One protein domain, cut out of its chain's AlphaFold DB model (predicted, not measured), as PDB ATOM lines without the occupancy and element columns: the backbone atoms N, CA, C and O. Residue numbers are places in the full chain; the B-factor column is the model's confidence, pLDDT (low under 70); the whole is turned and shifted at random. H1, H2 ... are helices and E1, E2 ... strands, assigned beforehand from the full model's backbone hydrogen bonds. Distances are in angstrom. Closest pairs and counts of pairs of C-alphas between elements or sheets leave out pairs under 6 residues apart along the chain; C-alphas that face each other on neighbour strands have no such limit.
ATOM      1  N   GLN A   6     222.326 116.462 218.642       73.25
ATOM      2  CA  GLN A   6     222.835 117.297 217.556       73.25
ATOM      3  C   GLN A   6     222.068 118.625 217.419       73.25
ATOM      4  O   GLN A   6     222.685 119.674 217.298       73.25
ATOM      5  N   GLN A   7     220.732 118.609 217.489       69.44
ATOM      6  CA  GLN A   7     219.924 119.836 217.421       69.44
ATOM      7  C   GLN A   7     220.146 120.747 218.630       69.44
ATOM      8  O   GLN A   7     220.116 121.968 218.490       69.44
ATOM      9  N   LYS A   8     220.370 120.162 219.814       66.75
ATOM     10  CA  LYS A   8     220.712 120.928 221.015       66.75
ATOM     11  C   LYS A   8     222.088 121.571 220.889       66.75
ATOM     12  O   LYS A   8     222.217 122.749 221.197       66.75
ATOM     13  N   ASP A   9     223.075 120.834 220.389       67.06
ATOM     14  CA  ASP A   9     224.440 121.332 220.217       67.06
ATOM     15  C   ASP A   9     224.518 122.419 219.129       67.06
ATOM     16  O   ASP A   9     225.257 123.389 219.271       67.06
ATOM     17  N   GLU A  10     223.714 122.309 218.066       67.31
ATOM     18  CA  GLU A  10     223.642 123.319 217.002       67.31
ATOM     19  C   GLU A  10     222.872 124.595 217.403       67.31
ATOM     20  O   GLU A  10     223.087 125.641 216.791       67.31
ATOM     21  N   MET A  11     221.992 124.534 218.413       66.06
ATOM     22  CA  MET A  11     221.246 125.699 218.928       66.06
ATOM     23  C   MET A  11     221.880 126.357 220.152       66.06
ATOM     24  O   MET A  11     221.891 127.583 220.228       66.06
ATOM     25  N   TRP A  12     222.364 125.557 221.104       64.62
ATOM     26  CA  TRP A  12     222.820 126.005 222.428       64.62
ATOM     27  C   TRP A  12     224.144 125.362 222.877       64.62
ATOM     28  O   TRP A  12     224.520 125.503 224.040       64.62
ATOM     29  N   GLY A  13     224.824 124.615 222.003       61.25
ATOM     30  CA  GLY A  13     226.160 124.076 222.273       61.25
ATOM     31  C   GLY A  13     227.268 125.084 221.960       61.25
ATOM     32  O   GLY A  13     227.035 126.286 221.877       61.25
ATOM     33  N   ASP A  14     228.482 124.594 221.703       59.81
ATOM     34  CA  ASP A  14     229.663 125.416 221.367       59.81
ATOM     35  C   ASP A  14     229.625 126.029 219.943       59.81
ATOM     36  O   ASP A  14     230.655 126.409 219.379       59.81
ATOM     37  N   LYS A  15     228.446 126.078 219.316       66.19
ATOM     38  CA  LYS A  15     228.219 126.586 217.957       66.19
ATOM     39  C   LYS A  15     227.844 128.080 217.994       66.19
ATOM     40  O   LYS A  15     227.368 128.563 219.020       66.19
ATOM     41  N   PRO A  16     228.082 128.837 216.904       68.75
ATOM     42  CA  PRO A  16     227.843 130.279 216.885       68.75
ATOM     43  C   PRO A  16     226.374 130.603 217.148       68.75
ATOM     44  O   PRO A  16     225.477 129.994 216.565       68.75
ATOM     45  N   TYR A  17     226.135 131.585 218.016       79.81
ATOM     46  CA  TYR A  17     224.808 132.152 218.226       79.81
ATOM     47  C   TYR A  17     224.356 132.921 216.984       79.81
ATOM     48  O   TYR A  17     225.175 133.469 216.249       79.81
ATOM     49  N   SER A  18     223.039 133.011 216.789       86.06
ATOM     50  CA  SER A  18     222.509 133.996 215.846       86.06
ATOM     51  C   SER A  18     222.597 135.380 216.490       86.06
ATOM     52  O   SER A  18     222.148 135.552 217.624       86.06
ATOM     53  N   GLN A  19     223.185 136.353 215.803       88.06
ATOM     54  CA  GLN A  19     223.451 137.679 216.361       88.06
ATOM     55  C   GLN A  19     223.448 138.767 215.289       88.06
ATOM     56  O   GLN A  19     223.613 138.498 214.104       88.06
ATOM     57  N   VAL A  20     223.288 140.016 215.727       91.00
ATOM     58  CA  VAL A  20     223.476 141.204 214.888       91.00
ATOM     59  C   VAL A  20     224.706 141.948 215.381       91.00
ATOM     60  O   VAL A  20     224.827 142.245 216.572       91.00
ATOM     61  N   ARG A  21     225.622 142.268 214.470       90.12
ATOM     62  CA  ARG A  21     226.842 143.023 214.751       90.12
ATOM     63  C   ARG A  21     226.755 144.391 214.092       90.12
ATOM     64  O   ARG A  21     226.562 144.495 212.888       90.12
ATOM     65  N   LEU A  22     226.935 145.445 214.885       89.00
ATOM     66  CA  LEU A  22     227.153 146.803 214.388       89.00
ATOM     67  C   LEU A  22     228.653 147.101 214.460       89.00
ATOM     68  O   LEU A  22     229.213 147.245 215.547       89.00
ATOM     69  N   ILE A  23     229.301 147.164 213.304       88.56
ATOM     70  CA  ILE A  23     230.755 147.226 213.164       88.56
ATOM     71  C   ILE A  23     231.145 148.602 212.627       88.56
ATOM     72  O   ILE A  23     230.533 149.126 211.701       88.56
ATOM     73  N   THR A  24     232.181 149.199 213.217       87.81
ATOM     74  CA  THR A  24     232.829 150.405 212.684       87.81
ATOM     75  C   THR A  24     234.184 150.020 212.103       87.81
ATOM     76  O   THR A  24     235.120 149.718 212.843       87.81
ATOM     77  N   GLU A  25     234.305 150.040 210.781       88.88
ATOM     78  CA  GLU A  25     235.552 149.755 210.077       88.88
ATOM     79  C   GLU A  25     236.318 151.046 209.807       88.88
ATOM     80  O   GLU A  25     235.885 151.887 209.021       88.88
ATOM     81  N   THR A  26     237.497 151.201 210.403       89.12
ATOM     82  CA  THR A  26     238.394 152.321 210.087       89.12
ATOM     83  C   THR A  26     239.456 151.866 209.094       89.12
ATOM     84  O   THR A  26     240.270 150.998 209.400       89.12
ATOM     85  N   ARG A  27     239.476 152.464 207.900       87.94
ATOM     86  CA  ARG A  27     240.462 152.184 206.848       87.94
ATOM     87  C   ARG A  27     241.562 153.233 206.880       87.94
ATOM     88  O   ARG A  27     241.296 154.424 206.734       87.94
ATOM     89  N   ILE A  28     242.799 152.780 207.048       89.62
ATOM     90  CA  ILE A  28     243.997 153.622 207.118       89.62
ATOM     91  C   ILE A  28     244.707 153.575 205.766       89.62
ATOM     92  O   ILE A  28     244.851 152.503 205.175       89.62
ATOM     93  N   TRP A  29     245.152 154.729 205.275       90.06
ATOM     94  CA  TRP A  29     245.983 154.829 204.078       90.06
ATOM     95  C   TRP A  29     247.189 155.720 204.366       90.06
ATOM     96  O   TRP A  29     247.039 156.910 204.638       90.06
ATOM     97  N   GLY A  30     248.391 155.142 204.305       89.44
ATOM     98  CA  GLY A  30     249.612 155.832 204.723       89.44
ATOM     99  C   GLY A  30     249.628 156.069 206.235       89.44
ATOM    100  O   GLY A  30     249.513 155.121 207.008       89.44
ATOM    101  N   ASP A  31     249.770 157.329 206.639       89.56
ATOM    102  CA  ASP A  31     249.813 157.796 208.030       89.56
ATOM    103  C   ASP A  31     248.487 158.419 208.513       89.56
ATOM    104  O   ASP A  31     248.429 158.966 209.615       89.56
ATOM    105  N   ALA A  32     247.409 158.313 207.725       75.31
ATOM    106  CA  ALA A  32     246.117 158.918 208.035       75.31
ATOM    107  C   ALA A  32     244.934 157.946 207.892       75.31
ATOM    108  O   ALA A  32     244.953 156.987 207.113       75.31
ATOM    109  N   VAL A  33     243.856 158.235 208.626       84.62
ATOM    110  CA  VAL A  33     242.552 157.600 208.402       84.62
ATOM    111  C   VAL A  33     242.033 158.050 207.041       84.62
ATOM    112  O   VAL A  33     241.851 159.238 206.796       84.62
ATOM    113  N   SER A  34     241.803 157.086 206.156       84.75
ATOM    114  CA  SER A  34     241.280 157.328 204.817       84.75
ATOM    115  C   SER A  34     239.764 157.423 204.835       84.75
ATOM    116  O   SER A  34     239.207 158.390 204.326       84.75
ATOM    117  N   ARG A  35     239.098 156.409 205.401       85.88
ATOM    118  CA  ARG A  35     237.636 156.281 205.419       85.88
ATOM    119  C   ARG A  35     237.195 155.492 206.634       85.88
ATOM    120  O   ARG A  35     237.917 154.607 207.088       85.88
ATOM    121  N   VAL A  36     235.995 155.771 207.115       88.44
ATOM    122  CA  VAL A  36     235.334 154.973 208.149       88.44
ATOM    123  C   VAL A  36     234.040 154.441 207.554       88.44
ATOM    124  O   VAL A  36     233.314 155.204 206.931       88.44
ATOM    125  N   PHE A  37     233.754 153.155 207.709       89.56
ATOM    126  CA  PHE A  37     232.501 152.531 207.285       89.56
ATOM    127  C   PHE A  37     231.740 152.024 208.501       89.56
ATOM    128  O   PHE A  37     232.344 151.570 209.474       89.56
ATOM    129  N   ILE A  38     230.416 152.117 208.441       90.00
ATOM    130  CA  ILE A  38     229.524 151.469 209.394       90.00
ATOM    131  C   ILE A  38     228.870 150.293 208.677       90.00
ATOM    132  O   ILE A  38     228.200 150.484 207.659       90.00
ATOM    133  N   THR A  39     229.060 149.101 209.232       92.25
ATOM    134  CA  THR A  39     228.539 147.844 208.697       92.25
ATOM    135  C   THR A  39     227.572 147.230 209.705       92.25
ATOM    136  O   THR A  39     227.851 147.223 210.906       92.25
ATOM    137  N   VAL A  40     226.434 146.720 209.237       92.69
ATOM    138  CA  VAL A  40     225.560 145.847 210.031       92.69
ATOM    139  C   VAL A  40     225.636 144.455 209.436       92.69
ATOM    140  O   VAL A  40     225.242 144.254 208.288       92.69
ATOM    141  N   GLU A  41     226.120 143.508 210.226       93.25
ATOM    142  CA  GLU A  41     226.196 142.098 209.859       93.25
ATOM    143  C   GLU A  41     225.206 141.285 210.683       93.25
ATOM    144  O   GLU A  41     224.921 141.595 211.843       93.25
ATOM    145  N   ILE A  42     224.675 140.245 210.061       92.38
ATOM    146  CA  ILE A  42     223.808 139.259 210.682       92.38
ATOM    147  C   ILE A  42     224.536 137.930 210.615       92.38
ATOM    148  O   ILE A  42     224.849 137.457 209.523       92.38
ATOM    149  N   ASP A  43     224.727 137.318 211.774       90.56
ATOM    150  CA  ASP A  43     225.231 135.962 211.875       90.56
ATOM    151  C   ASP A  43     224.067 135.047 212.237       90.56
ATOM    152  O   ASP A  43     223.244 135.356 213.106       90.56
ATOM    153  N   LEU A  44     223.993 133.907 211.570       88.12
ATOM    154  CA  LEU A  44     222.984 132.890 211.783       88.12
ATOM    155  C   LEU A  44     223.640 131.578 212.163       88.12
ATOM    156  O   LEU A  44     224.562 131.098 211.495       88.12
ATOM    157  N   ASN A  45     223.084 130.943 213.193       87.56
ATOM    158  CA  ASN A  45     223.502 129.591 213.512       87.56
ATOM    159  C   ASN A  45     223.119 128.631 212.358       87.56
ATOM    160  O   ASN A  45     222.097 128.832 211.680       87.56
ATOM    161  N   PRO A  46     223.911 127.569 212.122       85.12
ATOM    162  CA  PRO A  46     223.663 126.647 211.017       85.12
ATOM    163  C   PRO A  46     222.284 125.979 211.046       85.12
ATOM    164  O   PRO A  46     221.671 125.804 209.991       85.12
ATOM    165  N   LEU A  47     221.765 125.617 212.227       84.56
ATOM    166  CA  LEU A  47     220.459 124.960 212.332       84.56
ATOM    167  C   LEU A  47     219.328 125.884 211.875       84.56
ATOM    168  O   LEU A  47     218.479 125.475 211.086       84.56
ATOM    169  N   THR A  48     219.340 127.124 212.357       85.31
ATOM    170  CA  THR A  48     218.369 128.171 212.046       85.31
ATOM    171  C   THR A  48     218.367 128.373 210.551       85.31
ATOM    172  O   THR A  48     217.334 128.120 209.936       85.31
ATOM    173  N   PHE A  49     219.527 128.689 209.959       88.62
ATOM    174  CA  PHE A  49     219.665 128.923 208.522       88.62
ATOM    175  C   PHE A  49     219.148 127.748 207.681       88.62
ATOM    176  O   PHE A  49     218.329 127.924 206.778       88.62
ATOM    177  N   ASN A  50     219.565 126.522 207.999       87.06
ATOM    178  CA  ASN A  50     219.150 125.342 207.244       87.06
ATOM    179  C   ASN A  50     217.644 125.074 207.365       87.06
ATOM    180  O   ASN A  50     216.996 124.687 206.383       87.06
ATOM    181  N   LEU A  51     217.061 125.298 208.545       86.06
ATOM    182  CA  LEU A  51     215.642 125.068 208.789       86.06
ATOM    183  C   LEU A  51     214.772 126.127 208.103       86.06
ATOM    184  O   LEU A  51     213.773 125.758 207.477       86.06
ATOM    185  N   ILE A  52     215.168 127.403 208.135       87.38
ATOM    186  CA  ILE A  52     214.472 128.473 207.403       87.38
ATOM    187  C   ILE A  52     214.613 128.280 205.889       87.38
ATOM    188  O   ILE A  52     213.624 128.386 205.166       87.38
ATOM    189  N   LYS A  53     215.789 127.862 205.400       88.50
ATOM    190  CA  LYS A  53     216.041 127.591 203.978       88.50
ATOM    191  C   LYS A  53     215.197 126.429 203.463       88.50
ATOM    192  O   LYS A  53     214.613 126.520 202.384       88.50
ATOM    193  N   LYS A  54     215.052 125.359 204.250       87.44
ATOM    194  CA  LYS A  54     214.156 124.232 203.935       87.44
ATOM    195  C   LYS A  54     212.686 124.661 203.846       87.44
ATOM    196  O   LYS A  54     211.925 124.072 203.082       87.44
ATOM    197  N   HIS A  55     212.298 125.692 204.594       87.31
ATOM    198  CA  HIS A  55     210.941 126.237 204.625       87.31
ATOM    199  C   HIS A  55     210.813 127.588 203.911       87.31
ATOM    200  O   HIS A  55     209.847 128.308 204.148       87.31
ATOM    201  N   ARG A  56     211.733 127.911 202.991       84.62
ATOM    202  CA  ARG A  56     211.800 129.203 202.285       84.62
ATOM    203  C   ARG A  56     210.470 129.639 201.658       84.62
ATOM    204  O   ARG A  56     210.184 130.829 201.608       84.62
ATOM    205  N   VAL A  57     209.640 128.683 201.231       78.19
ATOM    206  CA  VAL A  57     208.301 128.920 200.656       78.19
ATOM    207  C   VAL A  57     207.357 129.645 201.627       78.19
ATOM    208  O   VAL A  57     206.504 130.408 201.179       78.19
ATOM    209  N   LEU A  58     207.507 129.439 202.939       78.62
ATOM    210  CA  LEU A  58     206.700 130.117 203.960       78.62
ATOM    211  C   LEU A  58     207.064 131.600 204.111       78.62
ATOM    212  O   LEU A  58     206.230 132.380 204.548       78.62
ATOM    213  N   PHE A  59     208.273 131.982 203.700       83.25
ATOM    214  CA  PHE A  59     208.801 133.347 203.782       83.25
ATOM    215  C   PHE A  59     208.764 134.068 202.430       83.25
ATOM    216  O   PHE A  59     209.477 135.044 202.231       83.25
ATOM    217  N   LYS A  60     207.994 133.570 201.455       77.56
ATOM    218  CA  LYS A  60     207.991 134.103 200.080       77.56
ATOM    219  C   LYS A  60     207.599 135.586 199.991       77.56
ATOM    220  O   LYS A  60     208.025 136.255 199.061       77.56
ATOM    221  N   ASP A  61     206.776 136.051 200.933       81.38
ATOM    222  CA  ASP A  61     206.253 137.419 200.981       81.38
ATOM    223  C   ASP A  61     207.136 138.330 201.863       81.38
ATOM    224  O   ASP A  61     206.858 139.518 201.995       81.38
ATOM    225  N   ASP A  62     208.198 137.778 202.464       84.12
ATOM    226  CA  ASP A  62     209.149 138.484 203.323       84.12
ATOM    227  C   ASP A  62     210.450 138.753 202.555       84.12
ATOM    228  O   ASP A  62     211.349 137.911 202.486       84.12
ATOM    229  N   GLU A  63     210.533 139.929 201.929       86.12
ATOM    230  CA  GLU A  63     211.677 140.315 201.095       86.12
ATOM    231  C   GLU A  63     213.004 140.321 201.866       86.12
ATOM    232  O   GLU A  63     214.040 139.985 201.290       86.12
ATOM    233  N   GLU A  64     212.992 140.655 203.158       84.56
ATOM    234  CA  GLU A  64     214.209 140.729 203.972       84.56
ATOM    235  C   GLU A  64     214.764 139.336 204.254       84.56
ATOM    236  O   GLU A  64     215.958 139.087 204.068       84.56
ATOM    237  N   VAL A  65     213.888 138.395 204.610       86.75
ATOM    238  CA  VAL A  65     214.281 136.998 204.816       86.75
ATOM    239  C   VAL A  65     214.737 136.366 203.501       86.75
ATOM    240  O   VAL A  65     215.702 135.600 203.494       86.75
ATOM    241  N   GLN A  66     214.101 136.695 202.369       87.00
ATOM    242  CA  GLN A  66     214.570 136.227 201.060       87.00
ATOM    243  C   GLN A  66     215.978 136.747 200.741       87.00
ATOM    244  O   GLN A  66     216.834 135.954 200.352       87.00
ATOM    245  N   GLN A  67     216.235 138.043 200.952       87.12
ATOM    246  CA  GLN A  67     217.558 138.638 200.738       87.12
ATOM    247  C   GLN A  67     218.618 138.003 201.637       87.12
ATOM    248  O   GLN A  67     219.682 137.630 201.148       87.12
ATOM    249  N   LEU A  68     218.304 137.802 202.919       90.19
ATOM    250  CA  LEU A  68     219.186 137.114 203.858       90.19
ATOM    251  C   LEU A  68     219.537 135.704 203.366       90.19
ATOM    252  O   LEU A  68     220.698 135.307 203.396       90.19
ATOM    253  N   LEU A  69     218.555 134.947 202.874       88.81
ATOM    254  CA  LEU A  69     218.773 133.579 202.396       88.81
ATOM    255  C   LEU A  69     219.607 133.510 201.114       88.81
ATOM    256  O   LEU A  69     220.274 132.499 200.884       88.81
ATOM    257  N   ASP A  70     219.535 134.548 200.284       89.62
ATOM    258  CA  ASP A  70     220.263 134.633 199.020       89.62
ATOM    259  C   ASP A  70     221.694 135.155 199.193       89.62
ATOM    260  O   ASP A  70     222.573 134.769 198.424       89.62
ATOM    261  N   GLN A  71     221.931 136.012 200.188       90.75
ATOM    262  CA  GLN A  71     223.214 136.689 200.410       90.75
ATOM    263  C   GLN A  71     224.035 136.107 201.563       90.75
ATOM    264  O   GLN A  71     225.151 136.562 201.794       90.75
ATOM    265  N   ALA A  72     223.497 135.151 202.317       90.06
ATOM    266  CA  ALA A  72     224.234 134.502 203.390       90.06
ATOM    267  C   ALA A  72     225.401 133.667 202.848       90.06
ATOM    268  O   ALA A  72     225.213 132.738 202.056       90.06
ATOM    269  N   GLU A  73     226.600 133.971 203.333       88.50
ATOM    270  CA  GLU A  73     227.824 133.228 203.060       88.50
ATOM    271  C   GLU A  73     228.077 132.213 204.179       88.50
ATOM    272  O   GLU A  73     227.886 132.512 205.357       88.50
ATOM    273  N   ASP A  74     228.489 130.998 203.816       86.56
ATOM    274  CA  ASP A  74     228.891 129.970 204.781       86.56
ATOM    275  C   ASP A  74     230.341 130.227 205.216       86.56
ATOM    276  O   ASP A  74     231.286 129.967 204.464       86.56
ATOM    277  N   CYS A  75     230.513 130.747 206.430       81.94
ATOM    278  CA  CYS A  75     231.814 131.020 207.041       81.94
ATOM    279  C   CYS A  75     232.348 129.807 207.832       81.94
ATOM    280  O   CYS A  75     233.370 129.884 208.519       81.94
ATOM    281  N   GLY A  76     231.691 128.650 207.715       75.88
ATOM    282  CA  GLY A  76     232.093 127.390 208.318       75.88
ATOM    283  C   GLY A  76     231.567 127.181 209.737       75.88
ATOM    284  O   GLY A  76     230.864 127.992 210.333       75.88
ATOM    285  N   GLU A  77     231.944 126.043 210.320       66.75
ATOM    286  CA  GLU A  77     231.337 125.498 211.542       66.75
ATOM    287  C   GLU A  77     231.418 126.367 212.809       66.75
ATOM    288  O   GLU A  77     230.703 126.074 213.771       66.75
ATOM    289  N   LYS A  78     232.306 127.368 212.838       69.00
ATOM    290  CA  LYS A  78     232.536 128.244 213.998       69.00
ATOM    291  C   LYS A  78     231.873 129.610 213.884       69.00
ATOM    292  O   LYS A  78     231.604 130.209 214.916       69.00
ATOM    293  N   GLU A  79     231.630 130.085 212.669       67.50
ATOM    294  CA  GLU A  79     231.070 131.420 212.413       67.50
ATOM    295  C   GLU A  79     229.652 131.340 211.835       67.50
ATOM    296  O   GLU A  79     228.870 132.272 211.986       67.50
ATOM    297  N   GLY A  80     229.265 130.182 211.293       83.62
ATOM    298  CA  GLY A  80     227.923 129.945 210.785       83.62
ATOM    299  C   GLY A  80     227.717 130.655 209.456       83.62
ATOM    300  O   GLY A  80     228.601 130.653 208.602       83.62
ATOM    301  N   PHE A  81     226.531 131.227 209.279       88.06
ATOM    302  CA  PHE A  81     226.172 131.952 208.067       88.06
ATOM    303  C   PHE A  81     226.182 133.451 208.328       88.06
ATOM    304  O   PHE A  81     225.468 133.904 209.217       88.06
ATOM    305  N   VAL A  82     226.942 134.213 207.545       89.12
ATOM    306  CA  VAL A  82     227.070 135.666 207.714       89.12
ATOM    307  C   VAL A  82     226.466 136.384 206.516       89.12
ATOM    308  O   VAL A  82     226.660 135.983 205.370       89.12
ATOM    309  N   THR A  83     225.722 137.459 206.763       91.88
ATOM    310  CA  THR A  83     225.230 138.347 205.708       91.88
ATOM    311  C   THR A  83     225.352 139.813 206.107       91.88
ATOM    312  O   THR A  83     225.209 140.174 207.276       91.88
ATOM    313  N   CYS A  84     225.621 140.673 205.127       91.75
ATOM    314  CA  CYS A  84     225.724 142.113 205.325       91.75
ATOM    315  C   CYS A  84     224.372 142.776 205.038       91.75
ATOM    316  O   CYS A  84     223.904 142.795 203.903       91.75
ATOM    317  N   ALA A  85     223.755 143.348 206.072       90.81
ATOM    318  CA  ALA A  85     222.448 143.997 205.990       90.81
ATOM    319  C   ALA A  85     222.530 145.521 205.795       90.81
ATOM    320  O   ALA A  85     221.524 146.159 205.467       90.81
ATOM    321  N   PHE A  86     223.699 146.121 206.034       92.12
ATOM    322  CA  PHE A  86     223.948 147.551 205.861       92.12
ATOM    323  C   PHE A  86     225.440 147.814 205.678       92.12
ATOM    324  O   PHE A  86     226.249 147.285 206.437       92.12
ATOM    325  N   LEU A  87     225.792 148.688 204.740       93.50
ATOM    326  CA  LEU A  87     227.154 149.180 204.562       93.50
ATOM    327  C   LEU A  87     227.103 150.606 204.015       93.50
ATOM    328  O   LEU A  87     226.725 150.818 202.865       93.50
ATOM    329  N   GLU A  88     227.520 151.581 204.818       92.25
ATOM    330  CA  GLU A  88     227.650 152.971 204.373       92.25
ATOM    331  C   GLU A  88     228.924 153.616 204.933       92.25
ATOM    332  O   GLU A  88     229.380 153.308 206.036       92.25
ATOM    333  N   GLU A  89     229.508 154.539 204.165       92.38
ATOM    334  CA  GLU A  89     230.625 155.359 204.634       92.38
ATOM    335  C   GLU A  89     230.133 156.348 205.700       92.38
ATOM    336  O   GLU A  89     229.124 157.040 205.532       92.38
ATOM    337  N   TYR A  90     230.859 156.427 206.811       89.38
ATOM    338  CA  TYR A  90     230.551 157.317 207.916       89.38
ATOM    339  C   TYR A  90     230.822 158.771 207.522       89.38
ATOM    340  O   TYR A  90     231.948 159.262 207.565       89.38
ATOM    341  N   THR A  91     229.749 159.469 207.160       87.62
ATOM    342  CA  THR A  91     229.759 160.902 206.828       87.62
ATOM    343  C   THR A  91     229.195 161.779 207.951       87.62
ATOM    344  O   THR A  91     229.292 163.002 207.890       87.62
ATOM    345  N   GLY A  92     228.623 161.167 208.995       80.94
ATOM    346  CA  GLY A  92     228.077 161.846 210.169       80.94
ATOM    347  C   GLY A  92     227.065 160.992 210.936       80.94
ATOM    348  O   GLY A  92     226.767 159.856 210.563       80.94
ATOM    349  N   GLU A  93     226.484 161.564 211.993       83.00
ATOM    350  CA  GLU A  93     225.590 160.847 212.921       83.00
ATOM    351  C   GLU A  93     224.323 160.281 212.263       83.00
ATOM    352  O   GLU A  93     223.761 159.298 212.742       83.00
ATOM    353  N   VAL A  94     223.890 160.847 211.132       86.69
ATOM    354  CA  VAL A  94     222.735 160.343 210.371       86.69
ATOM    355  C   VAL A  94     222.968 158.908 209.893       86.69
ATOM    356  O   VAL A  94     222.048 158.093 209.953       86.69
ATOM    357  N   VAL A  95     224.188 158.580 209.456       82.00
ATOM    358  CA  VAL A  95     224.554 157.219 209.020       82.00
ATOM    359  C   VAL A  95     224.497 156.261 210.204       82.00
ATOM    360  O   VAL A  95     223.948 155.170 210.100       82.00
ATOM    361  N   LEU A  96     224.976 156.708 211.365       82.06
ATOM    362  CA  LEU A  96     224.973 155.931 212.603       82.06
ATOM    363  C   LEU A  96     223.540 155.655 213.087       82.06
ATOM    364  O   LEU A  96     223.216 154.529 213.457       82.06
ATOM    365  N   ALA A  97     222.649 156.647 213.001       80.81
ATOM    366  CA  ALA A  97     221.233 156.482 213.318       80.81
ATOM    367  C   ALA A  97     220.525 155.505 212.362       80.81
ATOM    368  O   ALA A  97     219.711 154.694 212.809       80.81
ATOM    369  N   ARG A  98     220.840 155.546 211.058       85.38
ATOM    370  CA  ARG A  98     220.315 154.585 210.071       85.38
ATOM    371  C   ARG A  98     220.830 153.175 210.327       85.38
ATOM    372  O   ARG A  98     220.024 152.253 210.349       85.38
ATOM    373  N   ALA A  99     222.126 153.024 210.588       85.19
ATOM    374  CA  ALA A  99     222.731 151.739 210.908       85.19
ATOM    375  C   ALA A  99     222.137 151.144 212.192       85.19
ATOM    376  O   ALA A  99     221.769 149.977 212.213       85.19
ATOM    377  N   ALA A 100     221.949 151.954 213.239       82.56
ATOM    378  CA  ALA A 100     221.311 151.516 214.480       82.56
ATOM    379  C   ALA A 100     219.839 151.118 214.275       82.56
ATOM    380  O   ALA A 100     219.387 150.114 214.824       82.56
ATOM    381  N   LYS A 101     219.088 151.878 213.462       88.38
ATOM    382  CA  LYS A 101     217.720 151.501 213.076       88.38
ATOM    383  C   LYS A 101     217.719 150.166 212.334       88.38
ATOM    384  O   LYS A 101     216.923 149.297 212.671       88.38
ATOM    385  N   ARG A 102     218.631 149.997 211.376       89.19
ATOM    386  CA  ARG A 102     218.741 148.777 210.580       89.19
ATOM    387  C   ARG A 102     219.129 147.575 211.437       89.19
ATOM    388  O   ARG A 102     218.510 146.529 211.307       89.19
ATOM    389  N   ALA A 103     220.070 147.739 212.365       87.50
ATOM    390  CA  ALA A 103     220.431 146.703 213.327       87.50
ATOM    391  C   ALA A 103     219.220 146.262 214.162       87.50
ATOM    392  O   ALA A 103     218.976 145.068 214.292       87.50
ATOM    393  N   LYS A 104     218.404 147.211 214.642       86.88
ATOM    394  CA  LYS A 104     217.185 146.902 215.403       86.88
ATOM    395  C   LYS A 104     216.154 146.113 214.586       86.88
ATOM    396  O   LYS A 104     215.567 145.173 215.108       86.88
ATOM    397  N   GLU A 105     215.951 146.473 213.321       87.88
ATOM    398  CA  GLU A 105     215.087 145.714 212.402       87.88
ATOM    399  C   GLU A 105     215.607 144.283 212.199       87.88
ATOM    400  O   GLU A 105     214.841 143.325 212.282       87.88
ATOM    401  N   CYS A 106     216.923 144.130 212.025       89.25
ATOM    402  CA  CYS A 106     217.559 142.824 211.868       89.25
ATOM    403  C   CYS A 106     217.427 141.965 213.135       89.25
ATOM    404  O   CYS A 106     217.200 140.762 213.034       89.25
ATOM    405  N   GLU A 107     217.534 142.565 214.325       88.00
ATOM    406  CA  GLU A 107     217.305 141.871 215.598       88.00
ATOM    407  C   GLU A 107     215.876 141.328 215.679       88.00
ATOM    408  O   GLU A 107     215.675 140.163 216.018       88.00
ATOM    409  N   ASP A 108     214.885 142.163 215.362       85.94
ATOM    410  CA  ASP A 108     213.477 141.780 215.438       85.94
ATOM    411  C   ASP A 108     213.155 140.670 214.416       85.94
ATOM    412  O   ASP A 108     212.446 139.715 214.742       85.94
ATOM    413  N   MET A 109     213.750 140.733 213.218       88.12
ATOM    414  CA  MET A 109     213.686 139.663 212.216       88.12
ATOM    415  C   MET A 109     214.320 138.361 212.732       88.12
ATOM    416  O   MET A 109     213.695 137.304 212.646       88.12
ATOM    417  N   LEU A 110     215.536 138.409 213.291       89.00
ATOM    418  CA  LEU A 110     216.213 137.227 213.836       89.00
ATOM    419  C   LEU A 110     215.407 136.563 214.951       89.00
ATOM    420  O   LEU A 110     215.307 135.336 214.984       89.00
ATOM    421  N   ILE A 111     214.812 137.362 215.842       85.06
ATOM    422  CA  ILE A 111     213.928 136.858 216.896       85.06
ATOM    423  C   ILE A 111     212.748 136.113 216.268       85.06
ATOM    424  O   ILE A 111     212.490 134.976 216.654       85.06
ATOM    425  N   GLY A 112     212.089 136.691 215.258       83.31
ATOM    426  CA  GLY A 112     210.976 136.036 214.562       83.31
ATOM    427  C   GLY A 112     211.376 134.729 213.864       83.31
ATOM    428  O   GLY A 112     210.656 133.730 213.938       83.31
ATOM    429  N   LEU A 113     212.555 134.689 213.235       84.81
ATOM    430  CA  LEU A 113     213.095 133.460 212.643       84.81
ATOM    431  C   LEU A 113     213.375 132.396 213.709       84.81
ATOM    432  O   LEU A 113     213.104 131.215 213.492       84.81
ATOM    433  N   HIS A 114     213.882 132.801 214.870       83.94
ATOM    434  CA  HIS A 114     214.165 131.884 215.964       83.94
ATOM    435  C   HIS A 114     212.884 131.357 216.626       83.94
ATOM    436  O   HIS A 114     212.785 130.159 216.878       83.94
ATOM    437  N   GLU A 115     211.865 132.203 216.810       81.50
ATOM    438  CA  GLU A 115     210.522 131.796 217.247       81.50
ATOM    439  C   GLU A 115     209.924 130.753 216.290       81.50
ATOM    440  O   GLU A 115     209.398 129.729 216.729       81.50
ATOM    441  N   PHE A 116     210.075 130.953 214.976       83.75
ATOM    442  CA  PHE A 116     209.658 129.968 213.977       83.75
ATOM    443  C   PHE A 116     210.401 128.632 214.122       83.75
ATOM    444  O   PHE A 116     209.778 127.568 214.065       83.75
ATOM    445  N   VAL A 117     211.724 128.664 214.315       83.38
ATOM    446  CA  VAL A 117     212.537 127.454 214.510       83.38
ATOM    447  C   VAL A 117     212.128 126.722 215.786       83.38
ATOM    448  O   VAL A 117     211.914 125.512 215.740       83.38
ATOM    449  N   MET A 118     211.955 127.441 216.897       78.12
ATOM    450  CA  MET A 118     211.492 126.876 218.165       78.12
ATOM    451  C   MET A 118     210.125 126.205 218.012       78.12
ATOM    452  O   MET A 118     209.977 125.037 218.371       78.12
ATOM    453  N   ALA A 119     209.165 126.892 217.384       78.81
ATOM    454  CA  ALA A 119     207.835 126.348 217.122       78.81
ATOM    455  C   ALA A 119     207.880 125.097 216.231       78.81
ATOM    456  O   ALA A 119     207.132 124.150 216.449       78.81
ATOM    457  N   LYS A 120     208.773 125.051 215.234       80.75
ATOM    458  CA  LYS A 120     208.945 123.866 214.374       80.75
ATOM    459  C   LYS A 120     209.591 122.680 215.070       80.75
ATOM    460  O   LYS A 120     209.440 121.556 214.596       80.75
ATOM    461  N   LEU A 121     210.324 122.928 216.144       77.94
ATOM    462  CA  LEU A 121     211.004 121.908 216.926       77.94
ATOM    463  C   LEU A 121     210.209 121.509 218.185       77.94
ATOM    464  O   LEU A 121     210.732 120.753 219.002       77.94
ATOM    465  N   ASP A 122     208.967 121.992 218.331       75.56
ATOM    466  CA  ASP A 122     208.127 121.840 219.529       75.56
ATOM    467  C   ASP A 122     208.866 122.237 220.821       75.56
ATOM    468  O   ASP A 122     208.687 121.628 221.880       75.56
TER     469      ASP A 122
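What this domain is: This is residues 6 to 122 of the 229 residues of an uncharacterized protein of Candidatus Uhrbacteria bacterium (UniProt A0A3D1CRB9). A twisted sheet of three strands has the long helix H5 packed along one face, and the far end of the E1 and E2 hairpin reaches past that helix. The short helices H1 to H4 lie toward the other end, H4 crossing over E3. The printed part has 117 residues, with five named helices and three strands in the order H1 E1 E2 H2 H3 H4 E3 H5; the class is mixed. It is only just compact, close to loose, with a radius of gyration of the C-alphas of 16.1 A and spans of 54 by 31 by 20 A.

How they stand to each other: E2, residues 32 to 44, is the inner strand between E1, residues 19 to 29, and E3, residues 81 to 89. Both pairs are antiparallel, with N 23 and O 39 at 2.8 A and N 40 and O 86 at 2.9 A, within hydrogen-bond range. H5, residues 93 to 120, is on the sheet at a height of 8.2 A, along E2 at 6 degrees on the local plane; their closest C-alphas are Val 40 and Ala 103, 6.2 A. With H4, residues 63 to 71, it makes two layers, helices on one face of a sheet. H2, residues 46 to 54, touches residues 113 to 117 of H5 alone, about perpendicular at 76 degrees, closest at C-alphas Thr 48 and Val 117, 6.4 A. H1, residues 6 to 12, touches H2, closest at C-alphas Glu 10 and Leu 47, 5.9 A. H3, residues 56 to 59, and H4 only just touch, only at the corner, with 3 pairs of C-alphas within 8 A. In H1, H2, H4 and H5 every O i to N i+4 pair is within hydrogen-bond range; H3 is too short for one.

Where its parts are: H1 begins at C-alpha 6 (222.835, 117.297, 217.556). E1 measures 30.9 A, E2 35.0 A, E3 24.1 A and H5 40.6 A, ending at C-alpha 120 (208.945, 123.866, 214.374).

The domain as a whole: The two farthest C-alphas, Asp 31 and Asp 122, are 56.2 A apart. The printed part has no cut and no long link. Residues 7 to 16 and 77 to 79 are under pLDDT 70.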